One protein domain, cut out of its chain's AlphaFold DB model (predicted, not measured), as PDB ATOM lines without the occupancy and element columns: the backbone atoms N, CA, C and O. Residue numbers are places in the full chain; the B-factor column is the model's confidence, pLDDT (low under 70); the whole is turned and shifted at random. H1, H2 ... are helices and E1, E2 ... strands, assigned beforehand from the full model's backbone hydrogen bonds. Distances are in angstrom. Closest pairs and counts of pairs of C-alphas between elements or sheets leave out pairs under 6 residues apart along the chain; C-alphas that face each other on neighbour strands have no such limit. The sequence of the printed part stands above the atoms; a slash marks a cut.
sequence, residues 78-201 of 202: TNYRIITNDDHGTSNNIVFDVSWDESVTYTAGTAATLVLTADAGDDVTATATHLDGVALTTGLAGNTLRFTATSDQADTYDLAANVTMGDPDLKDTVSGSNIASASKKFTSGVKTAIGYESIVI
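What this domain is: This is residues 78 to 201 of the 202 residues of an uncharacterized protein of marine metagenome (UniProt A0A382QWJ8). A strongly twisted, branched sheet wraps into a flattened, open barrel, with E1, E2 and E5 in one wall and E4, E3 and E6 in the other; E1 and E6 stay apart. H1 packs on E1, and E7 pairs with E2 beyond its sharp bend. The printed part has 124 residues, under half in named elements: strands E1 to E7, then helix H1, mostly strand, with antiparallel neighbour pairs. It is compact, with a radius of gyration of the C-alphas of 13.9 A and spans of 41 by 30 by 20 A.

How they stand to each other: Start at E1, residues 78 to 85, a hairpin with E2, residues 94 to 106; N 81 and O 97 are 3.0 A apart, within hydrogen-bond range. E2 bends by 121 degrees at residue 102. E1 and E7, residues 170 to 172, lie on one side of E2 and E5, residues 141 to 149, on the other; look for N 105 and O 171 at 2.8 A, and N 98 and O 145 at 2.9 A. E3, residues 113 to 118, E4, residues 124 to 131, and E5 form a meander, each strand the antiparallel neighbour of the one before; find N 114 and O 126 at 2.9 A, and N 129 and O 146 at 2.8 A. E6, residues 156 to 159, pairs with E3, N 117 and O 158 at 2.7 A. E2 E3 E4 E5 and E3 E4 E5 E6 are Greek keys, a meander of three whose remaining strand closes the first-to-fourth antiparallel pair. H1, residues 188 to 194, is on the sheet; its closest C-alphas to E1 are those of Ile 194 and Asn 79, 4.4 A apart. Every O i to N i+4 pair in H1 is within hydrogen-bond range.

Where its parts are: Find C-alpha 78 at (-15.286, 21.666, 29.102); E1 runs 21.0 A from there. E2 spans 21.9 A, E4 20.9 A and E5 22.3 A. H1 ends at C-alpha 194, (-16.217, 26.121, 30.752).

The domain as a whole: The farthest C-alphas, Gln 153 and Ser 175, are 41.9 A apart. The printed part has no cut; the link E7 to H1 is long, 15 residues. Mean pLDDT of the printed part is 93.6, and no printed residue is under 70.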
ATOM      1  N   THR A  78     -14.188  21.900  28.136       95.88
ATOM      2  CA  THR A  78     -15.286  21.666  29.102       95.88
ATOM      3  C   THR A  78     -15.020  22.182  30.509       95.88
ATOM      4  O   THR A  78     -15.935  22.240  31.343       95.88
ATOM      5  N   ASN A  79     -13.771  22.519  30.820       96.19
ATOM      6  CA  ASN A  79     -13.432  23.051  32.124       96.19
ATOM      7  C   ASN A  79     -12.183  23.923  32.078       96.19
ATOM      8  O   ASN A  79     -11.206  23.585  31.410       96.19
ATOM      9  N   TYR A  80     -12.250  25.009  32.835       97.19
ATOM     10  CA  TYR A  80     -11.120  25.795  33.287       97.19
ATOM     11  C   TYR A  80     -11.107  25.759  34.817       97.19
ATOM     12  O   TYR A  80     -12.176  25.825  35.435       97.19
ATOM     13  N   ARG A  81      -9.930  25.619  35.422       96.56
ATOM     14  CA  ARG A  81      -9.775  25.646  36.877       96.56
ATOM     15  C   ARG A  81      -8.443  26.267  37.262       96.56
ATOM     16  O   ARG A  81      -7.401  25.757  36.866       96.56
ATOM     17  N   ILE A  82      -8.482  27.315  38.074       97.19
ATOM     18  CA  ILE A  82      -7.286  27.870  38.710       97.19
ATOM     19  C   ILE A  82      -6.873  26.931  39.848       97.19
ATOM     20  O   ILE A  82      -7.709  26.469  40.624       97.19
ATOM     21  N   ILE A  83      -5.587  26.595  39.896       95.44
ATOM     22  CA  ILE A  83      -4.977  25.718  40.904       95.44
ATOM     23  C   ILE A  83      -4.178  26.550  41.904       95.44
ATOM     24  O   ILE A  83      -4.229  26.284  43.103       95.44
ATOM     25  N   THR A  84      -3.445  27.544  41.405       94.75
ATOM     26  CA  THR A  84      -2.596  28.432  42.200       94.75
ATOM     27  C   THR A  84      -2.566  29.809  41.545       94.75
ATOM     28  O   THR A  84      -2.552  29.909  40.316       94.75
ATOM     29  N   ASN A  85      -2.588  30.848  42.369       95.25
ATOM     30  CA  ASN A  85      -2.597  32.260  41.993       95.25
ATOM     31  C   ASN A  85      -1.940  33.083  43.113       95.25
ATOM     32  O   ASN A  85      -2.525  34.040  43.601       95.25
ATOM     33  N   ASP A  86      -0.761  32.648  43.557       93.56
ATOM     34  CA  ASP A  86      -0.060  33.201  44.721       93.56
ATOM     35  C   ASP A  86       0.627  34.544  44.410       93.56
ATOM     36  O   ASP A  86       0.910  34.858  43.249       93.56
ATOM     37  N   ASP A  87       0.981  35.275  45.473       89.00
ATOM     38  CA  ASP A  87       1.802  36.491  45.481       89.00
ATOM     39  C   ASP A  87       2.969  36.496  44.467       89.00
ATOM     40  O   ASP A  87       3.636  35.487  44.183       89.00
ATOM     41  N   HIS A  88       3.272  37.699  43.974       88.31
ATOM     42  CA  HIS A  88       4.381  37.979  43.061       88.31
ATOM     43  C   HIS A  88       5.749  37.502  43.571       88.31
ATOM     44  O   HIS A  88       6.036  37.452  44.768       88.31
ATOM     45  N   GLY A  89       6.649  37.203  42.630       75.31
ATOM     46  CA  GLY A  89       8.044  36.862  42.930       75.31
ATOM     47  C   GLY A  89       8.279  35.412  43.368       75.31
ATOM     48  O   GLY A  89       9.431  35.015  43.559       75.31
ATOM     49  N   THR A  90       7.229  34.596  43.467       81.56
ATOM     50  CA  THR A  90       7.357  33.137  43.553       81.56
ATOM     51  C   THR A  90       7.308  32.531  42.145       81.56
ATOM     52  O   THR A  90       6.501  32.918  41.305       81.56
ATOM     53  N   SER A  91       8.223  31.609  41.824       83.88
ATOM     54  CA  SER A  91       8.184  30.933  40.519       83.88
ATOM     55  C   SER A  91       6.923  30.083  40.402       83.88
ATOM     56  O   SER A  91       6.587  29.371  41.347       83.88
ATOM     57  N   ASN A  92       6.306  30.072  39.217       87.69
ATOM     58  CA  ASN A  92       5.127  29.251  38.917       87.69
ATOM     59  C   ASN A  92       3.910  29.573  39.798       87.69
ATOM     60  O   ASN A  92       3.124  28.682  40.112       87.69
ATOM     61  N   ASN A  93       3.764  30.830  40.206       90.94
ATOM     62  CA  ASN A  93       2.691  31.270  41.090       90.94
ATOM     63  C   ASN A  93       1.315  31.337  40.421       90.94
ATOM     64  O   ASN A  93       0.304  31.360  41.115       90.94
ATOM     65  N   ILE A  94       1.261  31.294  39.088       96.56
ATOM     66  CA  ILE A  94       0.031  31.065  38.335       96.56
ATOM     67  C   ILE A  94       0.039  29.635  37.793       96.56
ATOM     68  O   ILE A  94       0.863  29.278  36.943       96.56
ATOM     69  N   VAL A  95      -0.939  28.833  38.213       97.25
ATOM     70  CA  VAL A  95      -1.182  27.479  37.702       97.25
ATOM     71  C   VAL A  95      -2.666  27.297  37.432       97.25
ATOM     72  O   VAL A  95      -3.496  27.537  38.307       97.25
ATOM     73  N   PHE A  96      -3.014  26.818  36.240       97.94
ATOM     74  CA  PHE A  96      -4.399  26.503  35.892       97.94
ATOM     75  C   PHE A  96      -4.494  25.294  34.964       97.94
ATOM     76  O   PHE A  96      -3.592  25.008  34.176       97.94
ATOM     77  N   ASP A  97      -5.621  24.600  35.052       97.88
ATOM     78  CA  ASP A  97      -5.948  23.421  34.267       97.88
ATOM     79  C   ASP A  97      -7.008  23.766  33.210       97.88
ATOM     80  O   ASP A  97      -7.996  24.456  33.478       97.88
ATOM     81  N   VAL A  98      -6.824  23.236  32.002       97.50
ATOM     82  CA  VAL A  98      -7.785  23.284  30.895       97.50
ATOM     83  C   VAL A  98      -8.131  21.855  30.508       97.50
ATOM     84  O   VAL A  98      -7.232  21.047  30.288       97.50
ATOM     85  N   SER A  99      -9.422  21.526  30.421       96.75
ATOM     86  CA  SER A  99      -9.863  20.149  30.160       96.75
ATOM     87  C   SER A  99     -10.774  20.003  28.946       96.75
ATOM     88  O   SER A  99     -11.629  20.858  28.699       96.75
ATOM     89  N   TRP A 100     -10.670  18.857  28.276       96.88
ATOM     90  CA  TRP A 100     -11.536  18.418  27.182       96.88
ATOM     91  C   TRP A 100     -12.501  17.316  27.624       96.88
ATOM     92  O   TRP A 100     -12.297  16.683  28.663       96.88
ATOM     93  N   ASP A 101     -13.579  17.120  26.867       94.56
ATOM     94  CA  ASP A 101     -14.465  15.958  26.984       94.56
ATOM     95  C   ASP A 101     -13.933  14.700  26.304       94.56
ATOM     96  O   ASP A 101     -14.517  13.651  26.509       94.56
ATOM     97  N   GLU A 102     -12.824  14.767  25.579       94.25
ATOM     98  CA  GLU A 102     -12.142  13.626  24.963       94.25
ATOM     99  C   GLU A 102     -10.652  13.658  25.326       94.25
ATOM    100  O   GLU A 102     -10.126  14.684  25.767       94.25
ATOM    101  N   SER A 103      -9.957  12.536  25.133       94.06
ATOM    102  CA  SER A 103      -8.505  12.499  25.302       94.06
ATOM    103  C   SER A 103      -7.792  13.245  24.167       94.06
ATOM    104  O   SER A 103      -8.135  13.120  22.989       94.06
ATOM    105  N   VAL A 104      -6.743  13.973  24.531       95.56
ATOM    106  CA  VAL A 104      -5.740  14.547  23.637       95.56
ATOM    107  C   VAL A 104      -4.389  13.880  23.891       95.56
ATOM    108  O   VAL A 104      -4.099  13.445  25.005       95.56
ATOM    109  N   THR A 105      -3.549  13.804  22.863       95.88
ATOM    110  CA  THR A 105      -2.200  13.231  22.945       95.88
ATOM    111  C   THR A 105      -1.162  14.299  22.644       95.88
ATOM    112  O   THR A 105      -1.237  14.972  21.616       95.88
ATOM    113  N   TYR A 106      -0.152  14.424  23.498       96.06
ATOM    114  CA  TYR A 106       1.023  15.253  23.244       96.06
ATOM    115  C   TYR A 106       2.064  14.458  22.447       96.06
ATOM    116  O   TYR A 106       2.492  13.388  22.879       96.06
ATOM    117  N   THR A 107       2.474  14.943  21.271       92.00
ATOM    118  CA  THR A 107       3.264  14.130  20.324       92.00
ATOM    119  C   THR A 107       4.695  14.601  20.065       92.00
ATOM    120  O   THR A 107       5.517  13.754  19.716       92.00
ATOM    121  N   ALA A 108       5.060  15.870  20.283       77.38
ATOM    122  CA  ALA A 108       6.448  16.318  20.111       77.38
ATOM    123  C   ALA A 108       6.749  17.696  20.731       77.38
ATOM    124  O   ALA A 108       5.851  18.440  21.069       77.38
ATOM    125  N   GLY A 109       8.043  18.020  20.839       75.12
ATOM    126  CA  GLY A 109       8.580  19.348  20.519       75.12
ATOM    127  C   GLY A 109       8.303  20.500  21.479       75.12
ATOM    128  O   GLY A 109       9.192  20.892  22.238       75.12
ATOM    129  N   THR A 110       7.131  21.111  21.355       87.75
ATOM    130  CA  THR A 110       6.833  22.432  21.906       87.75
ATOM    131  C   THR A 110       5.595  22.359  22.776       87.75
ATOM    132  O   THR A 110       4.507  22.021  22.315       87.75
ATOM    133  N   ALA A 111       5.747  22.731  24.042       93.62
ATOM    134  CA  ALA A 111       4.613  22.859  24.937       93.62
ATOM    135  C   ALA A 111       3.616  23.905  24.415       93.62
ATOM    136  O   ALA A 111       4.005  24.962  23.911       93.62
ATOM    137  N   ALA A 112       2.325  23.618  24.582       95.81
ATOM    138  CA  ALA A 112       1.272  24.575  24.286       95.81
ATOM    139  C   ALA A 112       1.459  25.864  25.101       95.81
ATOM    140  O   ALA A 112       1.889  25.824  26.255       95.81
ATOM    141  N   THR A 113       1.090  27.003  24.526       97.38
ATOM    142  CA  THR A 113       1.198  28.314  25.175       97.38
ATOM    143  C   THR A 113      -0.105  29.098  25.108       97.38
ATOM    144  O   THR A 113      -0.894  28.979  24.163       97.38
ATOM    145  N   LEU A 114      -0.321  29.922  26.127       97.56
ATOM    146  CA  LEU A 114      -1.382  30.916  26.199       97.56
ATOM    147  C   LEU A 114      -0.788  32.221  26.720       97.56
ATOM    148  O   LEU A 114      -0.109  32.229  27.744       97.56
ATOM    149  N   VAL A 115      -1.054  33.321  26.020       97.06
ATOM    150  CA  VAL A 115      -0.707  34.653  26.518       97.06
ATOM    151  C   VAL A 115      -1.784  35.084  27.502       97.06
ATOM    152  O   VAL A 115      -2.971  35.086  27.165       97.06
ATOM    153  N   LEU A 116      -1.350  35.418  28.709       96.88
ATOM    154  CA  LEU A 116      -2.153  36.030  29.747       96.88
ATOM    155  C   LEU A 116      -1.931  37.539  29.679       96.88
ATOM    156  O   LEU A 116      -0.820  38.020  29.907       96.88
ATOM    157  N   THR A 117      -2.987  38.265  29.345       96.69
ATOM    158  CA  THR A 117      -2.978  39.720  29.279       96.69
ATOM    159  C   THR A 117      -3.092  40.298  30.678       96.69
ATOM    160  O   THR A 117      -4.024  39.954  31.407       96.69
ATOM    161  N   ALA A 118      -2.146  41.158  31.033       95.81
ATOM    162  CA  ALA A 118      -2.129  41.850  32.311       95.81
ATOM    163  C   ALA A 118      -3.113  43.031  32.312       95.81
ATOM    164  O   ALA A 118      -3.283  43.719  31.301       95.81
ATOM    165  N   ASP A 119      -3.755  43.300  33.447       94.50
ATOM    166  CA  ASP A 119      -4.528  44.533  33.638       94.50
ATOM    167  C   ASP A 119      -3.630  45.777  33.784       94.50
ATOM    168  O   ASP A 119      -4.030  46.884  33.408       94.50
ATOM    169  N   ALA A 120      -2.401  45.588  34.265       90.62
ATOM    170  CA  ALA A 120      -1.332  46.573  34.303       90.62
ATOM    171  C   ALA A 120       0.049  45.909  34.157       90.62
ATOM    172  O   ALA A 120       0.298  44.843  34.704       90.62
ATOM    173  N   GLY A 121       0.988  46.578  33.483       88.50
ATOM    174  CA  GLY A 121       2.331  46.034  33.253       88.50
ATOM    175  C   GLY A 121       2.408  45.155  32.004       88.50
ATOM    176  O   GLY A 121       1.710  45.425  31.025       88.50
ATOM    177  N   ASP A 122       3.297  44.161  32.028       92.81
ATOM    178  CA  ASP A 122       3.586  43.297  30.885       92.81
ATOM    179  C   ASP A 122       2.774  41.993  30.918       92.81
ATOM    180  O   ASP A 122       2.583  41.366  31.961       92.81
ATOM    181  N   ASP A 123       2.340  41.560  29.735       95.44
ATOM    182  CA  ASP A 123       1.722  40.253  29.531       95.44
ATOM    183  C   ASP A 123       2.704  39.122  29.867       95.44
ATOM    184  O   ASP A 123       3.908  39.208  29.605       95.44
ATOM    185  N   VAL A 124       2.176  38.000  30.354       95.44
ATOM    186  CA  VAL A 124       2.977  36.800  30.635       95.44
ATOM    187  C   VAL A 124       2.528  35.631  29.769       95.44
ATOM    188  O   VAL A 124       1.376  35.531  29.351       95.44
ATOM    189  N   THR A 125       3.443  34.708  29.478       96.19
ATOM    190  CA  THR A 125       3.117  33.494  28.721       96.19
ATOM    191  C   THR A 125       2.996  32.308  29.664       96.19
ATOM    192  O   THR A 125       3.978  31.883  30.271       96.19
ATOM    193  N   ALA A 126       1.797  31.737  29.743       97.31
ATOM    194  CA  ALA A 126       1.573  30.464  30.400       97.31
ATOM    195  C   ALA A 126       1.948  29.323  29.454       97.31
ATOM    196  O   ALA A 126       1.478  29.261  28.316       97.31
ATOM    197  N   THR A 127       2.790  28.414  29.932       97.12
ATOM    198  CA  THR A 127       3.287  27.270  29.161       97.12
ATOM    199  C   THR A 127       2.745  25.980  29.756       97.12
ATOM    200  O   THR A 127       2.692  25.832  30.978       97.12
ATOM    201  N   ALA A 128       2.325  25.047  28.908       97.00
ATOM    202  CA  ALA A 128       1.857  23.746  29.347       97.00
ATOM    203  C   ALA A 128       3.008  22.925  29.947       97.00
ATOM    204  O   ALA A 128       4.093  22.844  29.375       97.00
ATOM    205  N   THR A 129       2.777  22.302  31.099       96.44
ATOM    206  CA  THR A 129       3.809  21.557  31.838       96.44
ATOM    207  C   THR A 129       3.421  20.109  32.112       96.44
ATOM    208  O   THR A 129       4.296  19.243  32.158       96.44
ATOM    209  N   HIS A 130       2.124  19.826  32.262       96.00
ATOM    210  CA  HIS A 130       1.620  18.492  32.589       96.00
ATOM    211  C   HIS A 130       0.352  18.167  31.799       96.00
ATOM    212  O   HIS A 130      -0.432  19.064  31.498       96.00
ATOM    213  N   LEU A 131       0.125  16.883  31.541       95.44
ATOM    214  CA  LEU A 131      -1.138  16.327  31.058       95.44
ATOM    215  C   LEU A 131      -1.602  15.277  32.076       95.44
ATOM    216  O   LEU A 131      -0.828  14.402  32.461       95.44
ATOM    217  N   ASP A 132      -2.821  15.434  32.592       92.88
ATOM    218  CA  ASP A 132      -3.404  14.645  33.689       92.88
ATOM    219  C   ASP A 132      -2.487  14.540  34.925       92.88
ATOM    220  O   ASP A 132      -2.416  13.525  35.616       92.88
ATOM    221  N   GLY A 133      -1.757  15.622  35.216       92.12
ATOM    222  CA  GLY A 133      -0.825  15.700  36.346       92.12
ATOM    223  C   GLY A 133       0.521  15.001  36.126       92.12
ATOM    224  O   GLY A 133       1.375  15.063  37.008       92.12
ATOM    225  N   VAL A 134       0.752  14.394  34.960       92.88
ATOM    226  CA  VAL A 134       2.043  13.810  34.570       92.88
ATOM    227  C   VAL A 134       2.807  14.811  33.705       92.88
ATOM    228  O   VAL A 134       2.236  15.412  32.799       92.88
ATOM    229  N   ALA A 135       4.095  15.018  33.993       94.94
ATOM    230  CA  ALA A 135       4.933  15.941  33.228       94.94
ATOM    231  C   ALA A 135       4.929  15.576  31.735       94.94
ATOM    232  O   ALA A 135       4.996  14.394  31.384       94.94
ATOM    233  N   LEU A 136       4.847  16.588  30.865       94.50
ATOM    234  CA  LEU A 136       4.729  16.371  29.424       94.50
ATOM    235  C   LEU A 136       5.893  15.533  28.887       94.50
ATOM    236  O   LEU A 136       7.064  15.890  29.001       94.50
ATOM    237  N   THR A 137       5.540  14.426  28.247       93.31
ATOM    238  CA  THR A 137       6.459  13.569  27.505       93.31
ATOM    239  C   THR A 137       5.770  13.088  26.237       93.31
ATOM    240  O   THR A 137       4.545  12.965  26.201       93.31
ATOM    241  N   THR A 138       6.535  12.845  25.175       94.00
ATOM    242  CA  THR A 138       5.980  12.384  23.900       94.00
ATOM    243  C   THR A 138       5.155  11.111  24.088       94.00
ATOM    244  O   THR A 138       5.608  10.147  24.700       94.00
ATOM    245  N   GLY A 139       3.958  11.105  23.510       92.94
ATOM    246  CA  GLY A 139       3.014   9.994  23.570       92.94
ATOM    247  C   GLY A 139       2.119  10.006  24.807       92.94
ATOM    248  O   GLY A 139       1.268   9.129  24.924       92.94
ATOM    249  N   LEU A 140       2.276  10.977  25.715       93.62
ATOM    250  CA  LEU A 140       1.375  11.129  26.850       93.62
ATOM    251  C   LEU A 140      -0.019  11.521  26.351       93.62
ATOM    252  O   LEU A 140      -0.160  12.476  25.585       93.62
ATOM    253  N   ALA A 141      -1.030  10.786  26.802       94.25
ATOM    254  CA  ALA A 141      -2.430  11.036  26.505       94.25
ATOM    255  C   ALA A 141      -3.202  11.288  27.801       94.25
ATOM    256  O   ALA A 141      -2.906  10.695  28.836       94.25
ATOM    257  N   GLY A 142      -4.183  12.177  27.728       94.94
ATOM    258  CA  GLY A 142      -4.997  12.596  28.863       94.94
ATOM    259  C   GLY A 142      -6.028  13.620  28.424       94.94
ATOM    260  O   GLY A 142      -6.127  13.905  27.232       94.94
ATOM    261  N   ASN A 143      -6.813  14.173  29.336       96.06
ATOM    262  CA  ASN A 143      -7.872  15.121  28.978       96.06
ATOM    263  C   ASN A 143      -7.761  16.466  29.703       96.06
ATOM    264  O   ASN A 143      -8.645  17.307  29.520       96.06
ATOM    265  N   THR A 144      -6.726  16.680  30.516       97.25
ATOM    266  CA  THR A 144      -6.510  17.912  31.277       97.25
ATOM    267  C   THR A 144      -5.068  18.375  31.184       97.25
ATOM    268  O   THR A 144      -4.154  17.763  31.732       97.25
ATOM    269  N   LEU A 145      -4.864  19.500  30.506       97.38
ATOM    270  CA  LEU A 145      -3.561  20.124  30.335       97.38
ATOM    271  C   LEU A 145      -3.370  21.222  31.382       97.38
ATOM    272  O   LEU A 145      -4.216  22.107  31.525       97.38
ATOM    273  N   ARG A 146      -2.242  21.173  32.088       97.94
ATOM    274  CA  ARG A 146      -1.846  22.166  33.087       97.94
ATOM    275  C   ARG A 146      -0.928  23.201  32.478       97.94
ATOM    276  O   ARG A 146       0.109  22.841  31.920       97.94
ATOM    277  N   PHE A 147      -1.268  24.464  32.672       98.12
ATOM    278  CA  PHE A 147      -0.453  25.613  32.323       98.12
ATOM    279  C   PHE A 147       0.176  26.231  33.561       98.12
ATOM    280  O   PHE A 147      -0.392  26.212  34.654       98.12
ATOM    281  N   THR A 148       1.361  26.792  33.364       97.56
ATOM    282  CA  THR A 148       2.126  27.451  34.412       97.56
ATOM    283  C   THR A 148       2.716  28.749  33.877       97.56
ATOM    284  O   THR A 148       3.266  28.769  32.773       97.56
ATOM    285  N   ALA A 149       2.603  29.819  34.656       96.81
ATOM    286  CA  ALA A 149       3.247  31.105  34.415       96.81
ATOM    287  C   ALA A 149       3.820  31.651  35.728       96.81
ATOM    288  O   ALA A 149       3.454  31.211  36.817       96.81
ATOM    289  N   THR A 150       4.723  32.619  35.609       94.56
ATOM    290  CA  THR A 150       5.141  33.460  36.732       94.56
ATOM    291  C   THR A 150       4.603  34.855  36.463       94.56
ATOM    292  O   THR A 150       4.883  35.400  35.393       94.56
ATOM    293  N   SER A 151       3.788  35.385  37.370       91.50
ATOM    294  CA  SER A 151       3.312  36.762  37.282       91.50
ATOM    295  C   SER A 151       4.456  37.733  37.551       91.50
ATOM    296  O   SER A 151       5.367  37.429  38.325       91.50
ATOM    297  N   ASP A 152       4.398  38.896  36.909       84.19
ATOM    298  CA  ASP A 152       5.333  39.983  37.182       84.19
ATOM    299  C   ASP A 152       4.748  40.903  38.257       84.19
ATOM    300  O   ASP A 152       4.916  40.621  39.436       84.19
ATOM    301  N   GLN A 153       3.981  41.929  37.870       87.31
ATOM    302  CA  GLN A 153       3.493  42.972  38.791       87.31
ATOM    303  C   GLN A 153       1.974  43.224  38.715       87.31
ATOM    304  O   GLN A 153       1.470  44.076  39.441       87.31
ATOM    305  N   ALA A 154       1.264  42.564  37.792       93.00
ATOM    306  CA  ALA A 154      -0.172  42.766  37.584       93.00
ATOM    307  C   ALA A 154      -1.016  42.008  38.616       93.00
ATOM    308  O   ALA A 154      -0.826  40.803  38.786       93.00
ATOM    309  N   ASP A 155      -2.006  42.667  39.212       93.94
ATOM    310  CA  ASP A 155      -2.916  42.021  40.166       93.94
ATOM    311  C   ASP A 155      -3.913  41.092  39.454       93.94
ATOM    312  O   ASP A 155      -4.391  40.123  40.045       93.94
ATOM    313  N   THR A 156      -4.226  41.355  38.179       96.56
ATOM    314  CA  THR A 156      -5.149  40.527  37.394       96.56
ATOM    315  C   THR A 156      -4.571  40.149  36.037       96.56
ATOM    316  O   THR A 156      -4.081  40.987  35.281       96.56
ATOM    317  N   TYR A 157      -4.736  38.878  35.678       97.19
ATOM    318  CA  TYR A 157      -4.438  38.346  34.356       97.19
ATOM    319  C   TYR A 157      -5.680  37.735  33.707       97.19
ATOM    320  O   TYR A 157      -6.484  37.057  34.354       97.19
ATOM    321  N   ASP A 158      -5.825  37.923  32.397       97.19
ATOM    322  CA  ASP A 158      -6.936  37.370  31.624       97.19
ATOM    323  C   ASP A 158      -6.472  36.778  30.286       97.19
ATOM    324  O   ASP A 158      -5.497  37.202  29.679       97.19
ATOM    325  N   LEU A 159      -7.214  35.807  29.767       96.62
ATOM    326  CA  LEU A 159      -7.129  35.380  28.383       96.62
ATOM    327  C   LEU A 159      -7.914  36.349  27.503       96.62
ATOM    328  O   LEU A 159      -9.130  36.508  27.661       96.62
ATOM    329  N   ALA A 160      -7.253  36.919  26.498       93.31
ATOM    330  CA  ALA A 160      -7.921  37.737  25.495       93.31
ATOM    331  C   ALA A 160      -9.134  37.015  24.870       93.31
ATOM    332  O   ALA A 160      -9.172  35.789  24.710       93.31
ATOM    333  N   ALA A 161     -10.154  37.780  24.482       88.88
ATOM    334  CA  ALA A 161     -11.319  37.209  23.819       88.88
ATOM    335  C   ALA A 161     -10.924  36.561  22.482       88.88
ATOM    336  O   ALA A 161     -10.215  37.156  21.675       88.88
ATOM    337  N   ASN A 162     -11.454  35.365  22.210       93.69
ATOM    338  CA  ASN A 162     -11.194  34.604  20.984       93.69
ATOM    339  C   ASN A 162      -9.728  34.193  20.787       93.69
ATOM    340  O   ASN A 162      -9.330  33.928  19.648       93.69
ATOM    341  N   VAL A 163      -8.953  34.088  21.870       95.44
ATOM    342  CA  VAL A 163      -7.581  33.582  21.814       95.44
ATOM    343  C   VAL A 163      -7.566  32.097  21.447       95.44
ATOM    344  O   VAL A 163      -8.377  31.300  21.925       95.44
ATOM    345  N   THR A 164      -6.650  31.720  20.561       96.19
ATOM    346  CA  THR A 164      -6.374  30.323  20.222       96.19
ATOM    347  C   THR A 164      -5.080  29.915  20.907       96.19
ATOM    348  O   THR A 164      -4.083  30.620  20.794       96.19
ATOM    349  N   MET A 165      -5.103  28.780  21.601       96.25
ATOM    350  CA  MET A 165      -3.921  28.179  22.211       96.25
ATOM    351  C   MET A 165      -2.843  27.946  21.151       96.25
ATOM    352  O   MET A 165      -3.104  27.331  20.110       96.25
ATOM    353  N   GLY A 166      -1.640  28.448  21.416       94.25
ATOM    354  CA  GLY A 166      -0.478  28.244  20.566       94.25
ATOM    355  C   GLY A 166       0.058  26.842  20.787       94.25
ATOM    356  O   GLY A 166       0.788  26.615  21.743       94.25
ATOM    357  N   ASP A 167      -0.335  25.904  19.934       83.12
ATOM    358  CA  ASP A 167       0.036  24.503  20.088       83.12
ATOM    359  C   ASP A 167       0.197  23.809  18.722       83.12
ATOM    360  O   ASP A 167      -0.800  23.653  17.993       83.12
ATOM    361  N   PRO A 168       1.429  23.409  18.364       78.31
ATOM    362  CA  PRO A 168       1.686  22.584  17.193       78.31
ATOM    363  C   PRO A 168       1.597  21.072  17.466       78.31
ATOM    364  O   PRO A 168       1.485  20.316  16.499       78.31
ATOM    365  N   ASP A 169       1.623  20.632  18.727       92.44
ATOM    366  CA  ASP A 169       2.014  19.267  19.086       92.44
ATOM    367  C   ASP A 169       0.956  18.466  19.873       92.44
ATOM    368  O   ASP A 169       1.166  17.266  20.114       92.44
ATOM    369  N   LEU A 170      -0.204  19.054  20.209       94.88
ATOM    370  CA  LEU A 170      -1.373  18.292  20.662       94.88
ATOM    371  C   LEU A 170      -2.169  17.736  19.484       94.88
ATOM    372  O   LEU A 170      -2.478  18.394  18.479       94.88
ATOM    373  N   LYS A 171      -2.579  16.490  19.672       94.44
ATOM    374  CA  LYS A 171      -3.389  15.729  18.742       94.44
ATOM    375  C   LYS A 171      -4.675  15.277  19.393       94.44
ATOM    376  O   LYS A 171      -4.720  15.021  20.591       94.44
ATOM    377  N   ASP A 172      -5.700  15.145  18.574       93.38
ATOM    378  CA  ASP A 172      -6.846  14.322  18.925       93.38
ATOM    379  C   ASP A 172      -6.370  12.862  19.000       93.38
ATOM    380  O   ASP A 172      -5.837  12.320  18.022       93.38
ATOM    381  N   THR A 173      -6.518  12.249  20.179       93.00
ATOM    382  CA  THR A 173      -6.056  10.882  20.456       93.00
ATOM    383  C   THR A 173      -6.714   9.863  19.527       93.00
ATOM    384  O   THR A 173      -6.077   8.885  19.135       93.00
ATOM    385  N   VAL A 174      -7.972  10.082  19.142       89.88
ATOM    386  CA  VAL A 174      -8.766   9.103  18.393       89.88
ATOM    387  C   VAL A 174      -8.447   9.167  16.901       89.88
ATOM    388  O   VAL A 174      -8.262   8.129  16.265       89.88
ATOM    389  N   SER A 175      -8.360  10.371  16.324       90.12
ATOM    390  CA  SER A 175      -8.030  10.532  14.899       90.12
ATOM    391  C   SER A 175      -6.526  10.531  14.607       90.12
ATOM    392  O   SER A 175      -6.131  10.386  13.446       90.12
ATOM    393  N   GLY A 176      -5.673  10.749  15.614       90.94
ATOM    394  CA  GLY A 176      -4.224  10.922  15.447       90.94
ATOM    395  C   GLY A 176      -3.835  12.178  14.653       90.94
ATOM    396  O   GLY A 176      -2.668  12.349  14.271       90.94
ATOM    397  N   SER A 177      -4.805  13.054  14.382       91.50
ATOM    398  CA  SER A 177      -4.623  14.324  13.684       91.50
ATOM    399  C   SER A 177      -4.334  15.442  14.675       91.50
ATOM    400  O   SER A 177      -4.644  15.337  15.859       91.50
ATOM    401  N   ASN A 178      -3.745  16.538  14.196       92.69
ATOM    402  CA  ASN A 178      -3.556  17.724  15.029       92.69
ATOM    403  C   ASN A 178      -4.907  18.204  15.558       92.69
ATOM    404  O   ASN A 178      -5.904  18.187  14.829       92.69
ATOM    405  N   ILE A 179      -4.927  18.655  16.810       92.38
ATOM    406  CA  ILE A 179      -6.158  19.124  17.434       92.38
ATOM    407  C   ILE A 179      -6.757  20.287  16.622       92.38
ATOM    408  O   ILE A 179      -6.051  21.211  16.190       92.38
ATOM    409  N   ALA A 180      -8.070  20.233  16.386       91.88
ATOM    410  CA  ALA A 180      -8.764  21.220  15.569       91.88
ATOM    411  C   ALA A 180      -8.682  22.622  16.194       91.88
ATOM    412  O   ALA A 180      -8.660  22.787  17.410       91.88
ATOM    413  N   SER A 181      -8.686  23.669  15.361       92.62
ATOM    414  CA  SER A 181      -8.592  25.056  15.847       92.62
ATOM    415  C   SER A 181      -9.720  25.416  16.828       92.62
ATOM    416  O   SER A 181      -9.466  26.073  17.834       92.62
ATOM    417  N   ALA A 182     -10.945  24.940  16.577       92.06
ATOM    418  CA  ALA A 182     -12.096  25.165  17.454       92.06
ATOM    419  C   ALA A 182     -11.920  24.523  18.843       92.06
ATOM    420  O   ALA A 182     -12.240  25.151  19.849       92.06
ATOM    421  N   SER A 183     -11.321  23.331  18.899       94.00
ATOM    422  CA  SER A 183     -11.029  22.571  20.121       94.00
ATOM    423  C   SER A 183     -10.005  23.237  21.041       94.00
ATOM    424  O   SER A 183      -9.841  22.823  22.183       94.00
ATOM    425  N   LYS A 184      -9.299  24.264  20.559       95.19
ATOM    426  CA  LYS A 184      -8.284  24.998  21.322       95.19
ATOM    427  C   LYS A 184      -8.489  26.515  21.300       95.19
ATOM    428  O   LYS A 184      -7.547  27.278  21.518       95.19
ATOM    429  N   LYS A 185      -9.715  26.968  21.014       95.88
ATOM    430  CA  LYS A 185     -10.073  28.391  20.937       95.88
ATOM    431  C   LYS A 185     -10.998  28.814  22.077       95.88
ATOM    432  O   LYS A 185     -12.124  28.342  22.199       95.88
ATOM    433  N   PHE A 186     -10.556  29.806  22.840       96.38
ATOM    434  CA  PHE A 186     -11.287  30.427  23.939       96.38
ATOM    435  C   PHE A 186     -12.127  31.597  23.416       96.38
ATOM    436  O   PHE A 186     -11.815  32.775  23.607       96.38
ATOM    437  N   THR A 187     -13.205  31.279  22.700       95.75
ATOM    438  CA  THR A 187     -14.223  32.289  22.362       95.75
ATOM    439  C   THR A 187     -14.937  32.767  23.625       95.75
ATOM    440  O   THR A 187     -14.950  32.060  24.632       95.75
ATOM    441  N   SER A 188     -15.587  33.932  23.582       93.75
ATOM    442  CA  SER A 188     -16.354  34.432  24.734       93.75
ATOM    443  C   SER A 188     -17.408  33.425  25.212       93.75
ATOM    444  O   SER A 188     -17.544  33.206  26.411       93.75
ATOM    445  N   GLY A 189     -18.097  32.751  24.280       93.62
ATOM    446  CA  GLY A 189     -19.080  31.717  24.613       93.62
ATOM    447  C   GLY A 189     -18.452  30.485  25.269       93.62
ATOM    448  O   GLY A 189     -18.981  29.986  26.260       93.62
ATOM    449  N   VAL A 190     -17.295  30.033  24.769       94.94
ATOM    450  CA  VAL A 190     -16.555  28.913  25.371       94.94
ATOM    451  C   VAL A 190     -16.075  29.279  26.774       94.94
ATOM    452  O   VAL A 190     -16.319  28.502  27.690       94.94
ATOM    453  N   LYS A 191     -15.481  30.468  26.972       95.81
ATOM    454  CA  LYS A 191     -15.032  30.949  28.293       95.81
ATOM    455  C   LYS A 191     -16.168  30.875  29.318       95.81
ATOM    456  O   LYS A 191     -16.020  30.222  30.349       95.81
ATOM    457  N   THR A 192     -17.330  31.450  29.002       94.62
ATOM    458  CA  THR A 192     -18.506  31.378  29.884       94.62
ATOM    459  C   THR A 192     -18.909  29.936  30.185       94.62
ATOM    460  O   THR A 192     -19.208  29.600  31.328       94.62
ATOM    461  N   ALA A 193     -18.910  29.065  29.179       93.31
ATOM    462  CA  ALA A 193     -19.451  27.722  29.325       93.31
ATOM    463  C   ALA A 193     -18.514  26.735  30.047       93.31
ATOM    464  O   ALA A 193     -19.002  25.770  30.635       93.31
ATOM    465  N   ILE A 194     -17.196  26.961  30.034       94.75
ATOM    466  CA  ILE A 194     -16.217  26.121  30.752       94.75
ATOM    467  C   ILE A 194     -15.980  26.563  32.203       94.75
ATOM    468  O   ILE A 194     -15.220  25.904  32.917       94.75
ATOM    469  N   GLY A 195     -16.637  27.646  32.633       94.50
ATOM    470  CA  GLY A 195     -16.431  28.256  33.944       94.50
ATOM    471  C   GLY A 195     -15.119  29.031  34.031       94.50
ATOM    472  O   GLY A 195     -14.461  28.987  35.060       94.50
ATOM    473  N   TYR A 196     -14.708  29.680  32.939       96.94
ATOM    474  CA  TYR A 196     -13.538  30.547  32.963       96.94
ATOM    475  C   TYR A 196     -13.755  31.734  33.906       96.94
ATOM    476  O   TYR A 196     -14.805  32.379  33.867       96.94
ATOM    477  N   GLU A 197     -12.710  32.075  34.646       96.06
ATOM    478  CA  GLU A 197     -12.607  33.278  35.461       96.06
ATOM    479  C   GLU A 197     -11.217  33.900  35.285       96.06
ATOM    480  O   GLU A 197     -10.249  33.193  34.988       96.06
ATOM    481  N   SER A 198     -11.133  35.226  35.408       96.69
ATOM    482  CA  SER A 198      -9.856  35.942  35.371       96.69
ATOM    483  C   SER A 198      -9.010  35.541  36.582       96.69
ATOM    484  O   SER A 198      -9.538  35.267  37.661       96.69
ATOM    485  N   ILE A 199      -7.697  35.489  36.399       97.12
ATOM    486  CA  ILE A 199      -6.753  35.094  37.440       97.12
ATOM    487  C   ILE A 199      -6.419  36.345  38.244       97.12
ATOM    488  O   ILE A 199      -5.736  37.227  37.737       97.12
ATOM    489  N   VAL A 200      -6.912  36.422  39.476       96.62
ATOM    490  CA  VAL A 200      -6.580  37.503  40.413       96.62
ATOM    491  C   VAL A 200      -5.491  36.989  41.344       96.62
ATOM    492  O   VAL A 200      -5.689  35.949  41.967       96.62
ATOM    493  N   ILE A 201      -4.349  37.665  41.409       94.56
ATOM    494  CA  ILE A 201      -3.249  37.314  42.314       94.56
ATOM    495  C   ILE A 201      -3.711  37.526  43.763       94.56
ATOM    496  O   ILE A 201      -4.362  38.526  44.070       94.56
TER     497      ILE A 201